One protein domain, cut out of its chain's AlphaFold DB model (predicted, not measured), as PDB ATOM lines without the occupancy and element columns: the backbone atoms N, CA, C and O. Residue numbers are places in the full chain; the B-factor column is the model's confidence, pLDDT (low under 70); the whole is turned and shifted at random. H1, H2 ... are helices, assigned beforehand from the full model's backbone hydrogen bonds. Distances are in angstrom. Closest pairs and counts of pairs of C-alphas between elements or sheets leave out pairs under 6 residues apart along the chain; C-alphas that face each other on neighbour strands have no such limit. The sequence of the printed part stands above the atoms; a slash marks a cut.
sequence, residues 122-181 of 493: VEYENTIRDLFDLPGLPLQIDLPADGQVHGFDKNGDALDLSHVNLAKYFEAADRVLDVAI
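Overview. This is residues 122 to 181 of the 493 residues of an uncharacterized protein of Gemmataceae bacterium (UniProt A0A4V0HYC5). Two helices, the long H2 and the shorter H1, make a narrow V that opens toward their first residues and draws together near their last ones. The link between them, residues 133 to 162, runs back along the V from the end of H1, loops round beyond its open end near residues 147 to 158, and returns to the start of H2. The 60 printed residues hold two named helices, H1 then H2, and no named strand; the class is all helix, with 29 residues, under half, in named elements. The whole is elongated, spanning 39 by 23 by 16 A, and only just compact, close to loose, with a radius of gyration of the C-alphas of 12.4 A.

Arrangement. Begin with H2, residues 163 to 180, the longest helix, and look from it to H1, residues 122 to 132. H2 only just touches H1, with 3 pairs of C-alphas within 8 A, and does so with residues 176 to 180 alone. The closest C-alphas are those of Phe 132 and Ala 180, 6.3 A apart. The centres are 12.2 A apart. The helices run the same way at a shallow tilt of 33 degrees, only just short of steep. In both H1 and H2 every O i to N i+4 pair is within hydrogen-bond range.

Along the chain. Find C-alpha 163 at (14.906, 27.670, -32.772); from there H2 runs 25.6 A to C-alpha 180 at (-4.845, 28.711, -48.952). H1 begins at C-alpha 122, at (-3.802, 23.961, -30.494), and ends at C-alpha 132, 15.6 A away.

Size, cuts and confidence. Look at His 150 and Ile 181 for the two C-alphas farthest apart, 40.6 A. H1 to H2 is a long link of 30 residues. The printed part has no cut, its mean pLDDT is 89.1, and no printed residue is under 70.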
ATOM      1  N   VAL A 122      -2.341  23.941 -30.313       93.12
ATOM      2  CA  VAL A 122      -3.802  23.961 -30.494       93.12
ATOM      3  C   VAL A 122      -4.289  25.378 -30.804       93.12
ATOM      4  O   VAL A 122      -5.058  25.585 -31.742       93.12
ATOM      5  N   GLU A 123      -3.842  26.373 -30.032       93.50
ATOM      6  CA  GLU A 123      -4.203  27.776 -30.265       93.50
ATOM      7  C   GLU A 123      -3.656  28.289 -31.602       93.50
ATOM      8  O   GLU A 123      -4.356  29.029 -32.292       93.50
ATOM      9  N   TYR A 124      -2.437  27.896 -31.981       93.81
ATOM     10  CA  TYR A 124      -1.837  28.241 -33.268       93.81
ATOM     11  C   TYR A 124      -2.639  27.646 -34.427       93.81
ATOM     12  O   TYR A 124      -3.059  28.394 -35.307       93.81
ATOM     13  N   GLU A 125      -2.927  26.339 -34.398       95.06
ATOM     14  CA  GLU A 125      -3.750  25.686 -35.419       95.06
ATOM     15  C   GLU A 125      -5.096  26.397 -35.569       95.06
ATOM     16  O   GLU A 125      -5.421  26.861 -36.657       95.06
ATOM     17  N   ASN A 126      -5.841  26.585 -34.478       95.12
ATOM     18  CA  ASN A 126      -7.143  27.249 -34.533       95.12
ATOM     19  C   ASN A 126      -7.052  28.696 -35.040       95.12
ATOM     20  O   ASN A 126      -7.941  29.157 -35.751       95.12
ATOM     21  N   THR A 127      -5.973  29.409 -34.710       94.44
ATOM     22  CA  THR A 127      -5.744  30.785 -35.177       94.44
ATOM     23  C   THR A 127      -5.506  30.835 -36.680       94.44
ATOM     24  O   THR A 127      -6.043  31.703 -37.361       94.44
ATOM     25  N   ILE A 128      -4.737  29.890 -37.209       95.19
ATOM     26  CA  ILE A 128      -4.449  29.793 -38.636       95.19
ATOM     27  C   ILE A 128      -5.671  29.316 -39.430       95.19
ATOM     28  O   ILE A 128      -5.963  29.873 -40.488       95.19
ATOM     29  N   ARG A 129      -6.419  28.337 -38.905       94.94
ATOM     30  CA  ARG A 129      -7.681  27.877 -39.507       94.94
ATOM     31  C   ARG A 129      -8.685  29.017 -39.647       94.94
ATOM     32  O   ARG A 129      -9.314  29.130 -40.690       94.94
ATOM     33  N   ASP A 130      -8.796  29.857 -38.622       95.12
ATOM     34  CA  ASP A 130      -9.638  31.058 -38.614       95.12
ATOM     35  C   ASP A 130      -9.131  32.127 -39.598       95.12
ATOM     36  O   ASP A 130      -9.902  32.661 -40.396       95.12
ATOM     37  N   LEU A 131      -7.821  32.397 -39.614       95.75
ATOM     38  CA  LEU A 131      -7.224  33.413 -40.487       95.75
ATOM     39  C   LEU A 131      -7.418  33.103 -41.982       95.75
ATOM     40  O   LEU A 131      -7.673  34.023 -42.764       95.75
ATOM     41  N   PHE A 132      -7.308  31.829 -42.372       94.69
ATOM     42  CA  PHE A 132      -7.339  31.390 -43.772       94.69
ATOM     43  C   PHE A 132      -8.600  30.616 -44.185       94.69
ATOM     44  O   PHE A 132      -8.694  30.221 -45.346       94.69
ATOM     45  N   ASP A 133      -9.570  30.427 -43.284       93.19
ATOM     46  CA  ASP A 133     -10.790  29.630 -43.514       93.19
ATOM     47  C   ASP A 133     -10.493  28.176 -43.929       93.19
ATOM     48  O   ASP A 133     -10.989  27.654 -44.927       93.19
ATOM     49  N   LEU A 134      -9.634  27.514 -43.148       93.38
ATOM     50  CA  LEU A 134      -9.169  26.142 -43.388       93.38
ATOM     51  C   LEU A 134      -9.561  25.209 -42.227       93.38
ATOM     52  O   LEU A 134      -8.687  24.699 -41.527       93.38
ATOM     53  N   PRO A 135     -10.860  24.962 -41.972       91.38
ATOM     54  CA  PRO A 135     -11.355  24.380 -40.717       91.38
ATOM     55  C   PRO A 135     -10.834  22.972 -40.392       91.38
ATOM     56  O   PRO A 135     -10.835  22.587 -39.225       91.38
ATOM     57  N   GLY A 136     -10.387  22.206 -41.391       88.88
ATOM     58  CA  GLY A 136      -9.876  20.850 -41.195       88.88
ATOM     59  C   GLY A 136      -8.385  20.677 -41.470       88.88
ATOM     60  O   GLY A 136      -7.946  19.537 -41.564       88.88
ATOM     61  N   LEU A 137      -7.600  21.754 -41.601       90.50
ATOM     62  CA  LEU A 137      -6.151  21.644 -41.817       90.50
ATOM     63  C   LEU A 137      -5.446  21.195 -40.522       90.50
ATOM     64  O   LEU A 137      -5.502  21.938 -39.535       90.50
ATOM     65  N   PRO A 138      -4.786  20.022 -40.471       89.19
ATOM     66  CA  PRO A 138      -4.049  19.583 -39.294       89.19
ATOM     67  C   PRO A 138      -2.642  20.195 -39.290       89.19
ATOM     68  O   PRO A 138      -1.873  19.997 -40.227       89.19
ATOM     69  N   LEU A 139      -2.310  20.921 -38.224       90.81
ATOM     70  CA  LEU A 139      -1.012  21.559 -37.979       90.81
ATOM     71  C   LEU A 139      -0.419  21.174 -36.621       90.81
ATOM     72  O   LEU A 139       0.797  21.187 -36.462       90.81
ATOM     73  N   GLN A 140      -1.243  20.803 -35.635       89.88
ATOM     74  CA  GLN A 140      -0.761  20.446 -34.292       89.88
ATOM     75  C   GLN A 140       0.271  19.315 -34.297       89.88
ATOM     76  O   GLN A 140       1.154  19.290 -33.444       89.88
ATOM     77  N   ILE A 141       0.134  18.380 -35.236       83.81
ATOM     78  CA  ILE A 141       1.017  17.221 -35.392       83.81
ATOM     79  C   ILE A 141       2.405  17.593 -35.929       83.81
ATOM     80  O   ILE A 141       3.356  16.850 -35.703       83.81
ATOM     81  N   ASP A 142       2.525  18.741 -36.600       85.62
ATOM     82  CA  ASP A 142       3.779  19.214 -37.195       85.62
ATOM     83  C   ASP A 142       4.577  20.094 -36.220       85.62
ATOM     84  O   ASP A 142       5.766  20.357 -36.427       85.62
ATOM     85  N   LEU A 143       3.926  20.553 -35.147       90.56
ATOM     86  CA  LEU A 143       4.504  21.431 -34.139       90.56
ATOM     87  C   LEU A 143       5.023  20.630 -32.936       90.56
ATOM     88  O   LEU A 143       4.393  19.648 -32.527       90.56
ATOM     89  N   PRO A 144       6.135  21.059 -32.309       91.12
ATOM     90  CA  PRO A 144       6.608  20.447 -31.074       91.12
ATOM     91  C   PRO A 144       5.535  20.477 -29.980       91.12
ATOM     92  O   PRO A 144       4.711  21.392 -29.913       91.12
ATOM     93  N   ALA A 145       5.540  19.456 -29.122       89.62
ATOM     94  CA  ALA A 145       4.617  19.390 -27.998       89.62
ATOM     95  C   ALA A 145       4.832  20.578 -27.047       89.62
ATOM     96  O   ALA A 145       5.960  21.015 -26.816       89.62
ATOM     97  N   ASP A 146       3.736  21.089 -26.491       90.19
ATOM     98  CA  ASP A 146       3.786  22.176 -25.520       90.19
ATOM     99  C   ASP A 146       4.295  21.676 -24.165       90.19
ATOM    100  O   ASP A 146       3.953  20.574 -23.726       90.19
ATOM    101  N   GLY A 147       5.114  22.492 -23.496       85.12
ATOM    102  CA  GLY A 147       5.518  22.227 -22.124       85.12
ATOM    103  C   GLY A 147       4.322  22.333 -21.178       85.12
ATOM    104  O   GLY A 147       3.390  23.103 -21.408       85.12
ATOM    105  N   GLN A 148       4.351  21.557 -20.096       85.69
ATOM    106  CA  GLN A 148       3.292  21.551 -19.089       85.69
ATOM    107  C   GLN A 148       3.859  21.852 -17.707       85.69
ATOM    108  O   GLN A 148       4.855  21.264 -17.286       85.69
ATOM    109  N   VAL A 149       3.175  22.722 -16.968       79.75
ATOM    110  CA  VAL A 149       3.458  23.008 -15.555       79.75
ATOM    111  C   VAL A 149       2.183  22.756 -14.760       79.75
ATOM    112  O   VAL A 149       1.122  23.277 -15.093       79.75
ATOM    113  N   HIS A 150       2.273  21.912 -13.727       82.69
ATOM    114  CA  HIS A 150       1.128  21.459 -12.918       82.69
ATOM    115  C   HIS A 150      -0.033  20.856 -13.740       82.69
ATOM    116  O   HIS A 150      -1.188  20.940 -13.335       82.69
ATOM    117  N   GLY A 151       0.270  20.258 -14.898       81.38
ATOM    118  CA  GLY A 151      -0.728  19.691 -15.814       81.38
ATOM    119  C   GLY A 151      -1.401  20.706 -16.746       81.38
ATOM    120  O   GLY A 151      -2.264  20.317 -17.525       81.38
ATOM    121  N   PHE A 152      -1.000  21.982 -16.705       81.50
ATOM    122  CA  PHE A 152      -1.499  23.022 -17.605       81.50
ATOM    123  C   PHE A 152      -0.487  23.320 -18.712       81.50
ATOM    124  O   PHE A 152       0.685  23.583 -18.443       81.50
ATOM    125  N   ASP A 153      -0.966  23.336 -19.953       81.31
ATOM    126  CA  ASP A 153      -0.208  23.614 -21.181       81.31
ATOM    127  C   ASP A 153      -0.263  25.089 -21.616       81.31
ATOM    128  O   ASP A 153       0.380  25.481 -22.582       81.31
ATOM    129  N   LYS A 154      -1.009  25.935 -20.894       80.56
ATOM    130  CA  LYS A 154      -1.143  27.383 -21.163       80.56
ATOM    131  C   LYS A 154      -0.261  28.262 -20.280       80.56
ATOM    132  O   LYS A 154      -0.401  29.487 -20.298       80.56
ATOM    133  N   ASN A 155       0.614  27.658 -19.483       77.69
ATOM    134  CA  ASN A 155       1.494  28.402 -18.596       77.69
ATOM    135  C   ASN A 155       2.673  28.991 -19.391       77.69
ATOM    136  O   ASN A 155       3.405  28.255 -20.047       77.69
ATOM    137  N   GLY A 156       2.868  30.311 -19.310       76.88
ATOM    138  CA  GLY A 156       3.967  31.006 -19.984       76.88
ATOM    139  C   GLY A 156       5.358  30.516 -19.576       76.88
ATOM    140  O   GLY A 156       6.245  30.493 -20.422       76.88
ATOM    141  N   ASP A 157       5.525  30.027 -18.343       73.81
ATOM    142  CA  ASP A 157       6.793  29.460 -17.856       73.81
ATOM    143  C   ASP A 157       7.196  28.171 -18.602       73.81
ATOM    144  O   ASP A 157       8.365  27.795 -18.607       73.81
ATOM    145  N   ALA A 158       6.229  27.492 -19.233       78.62
ATOM    146  CA  ALA A 158       6.414  26.240 -19.969       78.62
ATOM    147  C   ALA A 158       6.327  26.413 -21.498       78.62
ATOM    148  O   ALA A 158       6.425  25.437 -22.242       78.62
ATOM    149  N   LEU A 159       6.086  27.641 -21.968       82.06
ATOM    150  CA  LEU A 159       5.855  27.975 -23.374       82.06
ATOM    151  C   LEU A 159       6.978  28.860 -23.914       82.06
ATOM    152  O   LEU A 159       6.747  29.959 -24.428       82.06
ATOM    153  N   ASP A 160       8.202  28.355 -23.820       79.12
ATOM    154  CA  ASP A 160       9.376  28.977 -24.405       79.12
ATOM    155  C   ASP A 160       9.398  28.839 -25.940       79.12
ATOM    156  O   ASP A 160       8.765  27.971 -26.559       79.12
ATOM    157  N   LEU A 161      10.122  29.755 -26.586       83.00
ATOM    158  CA  LEU A 161      10.305  29.771 -28.033       83.00
ATOM    159  C   LEU A 161      11.742  29.374 -28.371       83.00
ATOM    160  O   LEU A 161      12.674  30.157 -28.202       83.00
ATOM    161  N   SER A 162      11.912  28.153 -28.876       86.56
ATOM    162  CA  SER A 162      13.195  27.633 -29.341       86.56
ATOM    163  C   SER A 162      13.381  27.845 -30.849       86.56
ATOM    164  O   SER A 162      12.432  28.123 -31.587       86.56
ATOM    165  N   HIS A 163      14.609  27.657 -31.335       89.25
ATOM    166  CA  HIS A 163      14.906  27.670 -32.772       89.25
ATOM    167  C   HIS A 163      14.141  26.573 -33.538       89.25
ATOM    168  O   HIS A 163      13.736  26.796 -34.677       89.25
ATOM    169  N   VAL A 164      13.890  25.421 -32.903       90.19
ATOM    170  CA  VAL A 164      13.084  24.332 -33.478       90.19
ATOM    171  C   VAL A 164      11.633  24.776 -33.654       90.19
ATOM    172  O   VAL A 164      11.058  24.557 -34.716       90.19
ATOM    173  N   ASN A 165      11.060  25.457 -32.654       90.31
ATOM    174  CA  ASN A 165       9.702  25.999 -32.750       90.31
ATOM    175  C   ASN A 165       9.583  26.995 -33.913       90.31
ATOM    176  O   ASN A 165       8.647  26.905 -34.700       90.31
ATOM    177  N   LEU A 166      10.555  27.900 -34.066       91.12
ATOM    178  CA  LEU A 166      10.579  28.850 -35.184       91.12
ATOM    179  C   LEU A 166      10.645  28.149 -36.545       91.12
ATOM    180  O   LEU A 166       9.856  28.478 -37.426       91.12
ATOM    181  N   ALA A 167      11.537  27.167 -36.709       93.31
ATOM    182  CA  ALA A 167      11.635  26.394 -37.946       93.31
ATOM    183  C   ALA A 167      10.309  25.690 -38.281       93.31
ATOM    184  O   ALA A 167       9.823  25.786 -39.406       93.31
ATOM    185  N   LYS A 168       9.669  25.071 -37.282       93.94
ATOM    186  CA  LYS A 168       8.369  24.411 -37.453       93.94
ATOM    187  C   LYS A 168       7.223  25.373 -37.745       93.94
ATOM    188  O   LYS A 168       6.337  25.016 -38.513       93.94
ATOM    189  N   TYR A 169       7.251  26.600 -37.225       92.81
ATOM    190  CA  TYR A 169       6.279  27.618 -37.622       92.81
ATOM    191  C   TYR A 169       6.436  28.054 -39.080       92.81
ATOM    192  O   TYR A 169       5.422  28.290 -39.730       92.81
ATOM    193  N   PHE A 170       7.661  28.133 -39.612       92.81
ATOM    194  CA  PHE A 170       7.867  28.417 -41.037       92.81
ATOM    195  C   PHE A 170       7.369  27.270 -41.922       92.81
ATOM    196  O   PHE A 170       6.606  27.522 -42.848       92.81
ATOM    197  N   GLU A 171       7.702  26.019 -41.590       93.44
ATOM    198  CA  GLU A 171       7.185  24.841 -42.308       93.44
ATOM    199  C   GLU A 171       5.646  24.783 -42.278       93.44
ATOM    200  O   GLU A 171       5.001  24.535 -43.299       93.44
ATOM    201  N   ALA A 172       5.039  25.054 -41.117       94.06
ATOM    202  CA  ALA A 172       3.588  25.106 -40.971       94.06
ATOM    203  C   ALA A 172       2.972  26.252 -41.789       94.06
ATOM    204  O   ALA A 172       1.953  26.049 -42.446       94.06
ATOM    205  N   ALA A 173       3.590  27.438 -41.786       93.44
ATOM    206  CA  ALA A 173       3.139  28.566 -42.593       93.44
ATOM    207  C   ALA A 173       3.195  28.243 -44.093       93.44
ATOM    208  O   ALA A 173       2.225  28.499 -44.800       93.44
ATOM    209  N   ASP A 174       4.265  27.606 -44.572       92.25
ATOM    210  CA  ASP A 174       4.366  27.168 -45.967       92.25
ATOM    211  C   ASP A 174       3.251  26.188 -46.344       92.25
ATOM    212  O   ASP A 174       2.579  26.379 -47.360       92.25
ATOM    213  N   ARG A 175       2.980  25.193 -45.489       91.00
ATOM    214  CA  ARG A 175       1.881  24.235 -45.692       91.00
ATOM    215  C   ARG A 175       0.517  24.924 -45.755       91.00
ATOM    216  O   ARG A 175      -0.340  24.537 -46.546       91.00
ATOM    217  N   VAL A 176       0.298  25.935 -44.918       94.00
ATOM    218  CA  VAL A 176      -0.942  26.724 -44.901       94.00
ATOM    219  C   VAL A 176      -1.100  27.501 -46.198       94.00
ATOM    220  O   VAL A 176      -2.179  27.480 -46.786       94.00
ATOM    221  N   LEU A 177      -0.035  28.157 -46.659       93.75
ATOM    222  CA  LEU A 177      -0.046  28.946 -47.889       93.75
ATOM    223  C   LEU A 177      -0.251  28.055 -49.120       93.75
ATOM    224  O   LEU A 177      -1.019  28.421 -50.004       93.75
ATOM    225  N   ASP A 178       0.329  26.853 -49.146       90.62
ATOM    226  CA  ASP A 178       0.107  25.879 -50.224       90.62
ATOM    227  C   ASP A 178      -1.366  25.455 -50.356       90.62
ATOM    228  O   ASP A 178      -1.831  25.173 -51.460       90.62
ATOM    229  N   VAL A 179      -2.111  25.432 -49.246       90.81
ATOM    230  CA  VAL A 179      -3.544  25.094 -49.224       90.81
ATOM    231  C   VAL A 179      -4.429  26.327 -49.443       90.81
ATOM    232  O   VAL A 179      -5.463  26.237 -50.104       90.81
ATOM    233  N   ALA A 180      -4.052  27.484 -48.892       93.31
ATOM    234  CA  ALA A 180      -4.845  28.711 -48.952       93.31
ATOM    235  C   ALA A 180      -4.824  29.365 -50.340       93.31
ATOM    236  O   ALA A 180      -5.818  29.966 -50.756       93.31
ATOM    237  N   ILE A 181      -3.698  29.287 -51.054       93.44
ATOM    238  CA  ILE A 181      -3.497  29.985 -52.323       93.44
ATOM    239  C   ILE A 181      -4.083  29.161 -53.471       93.44
ATOM    240  O   ILE A 181      -3.585  28.094 -53.817       93.44
TER     241      ILE A 181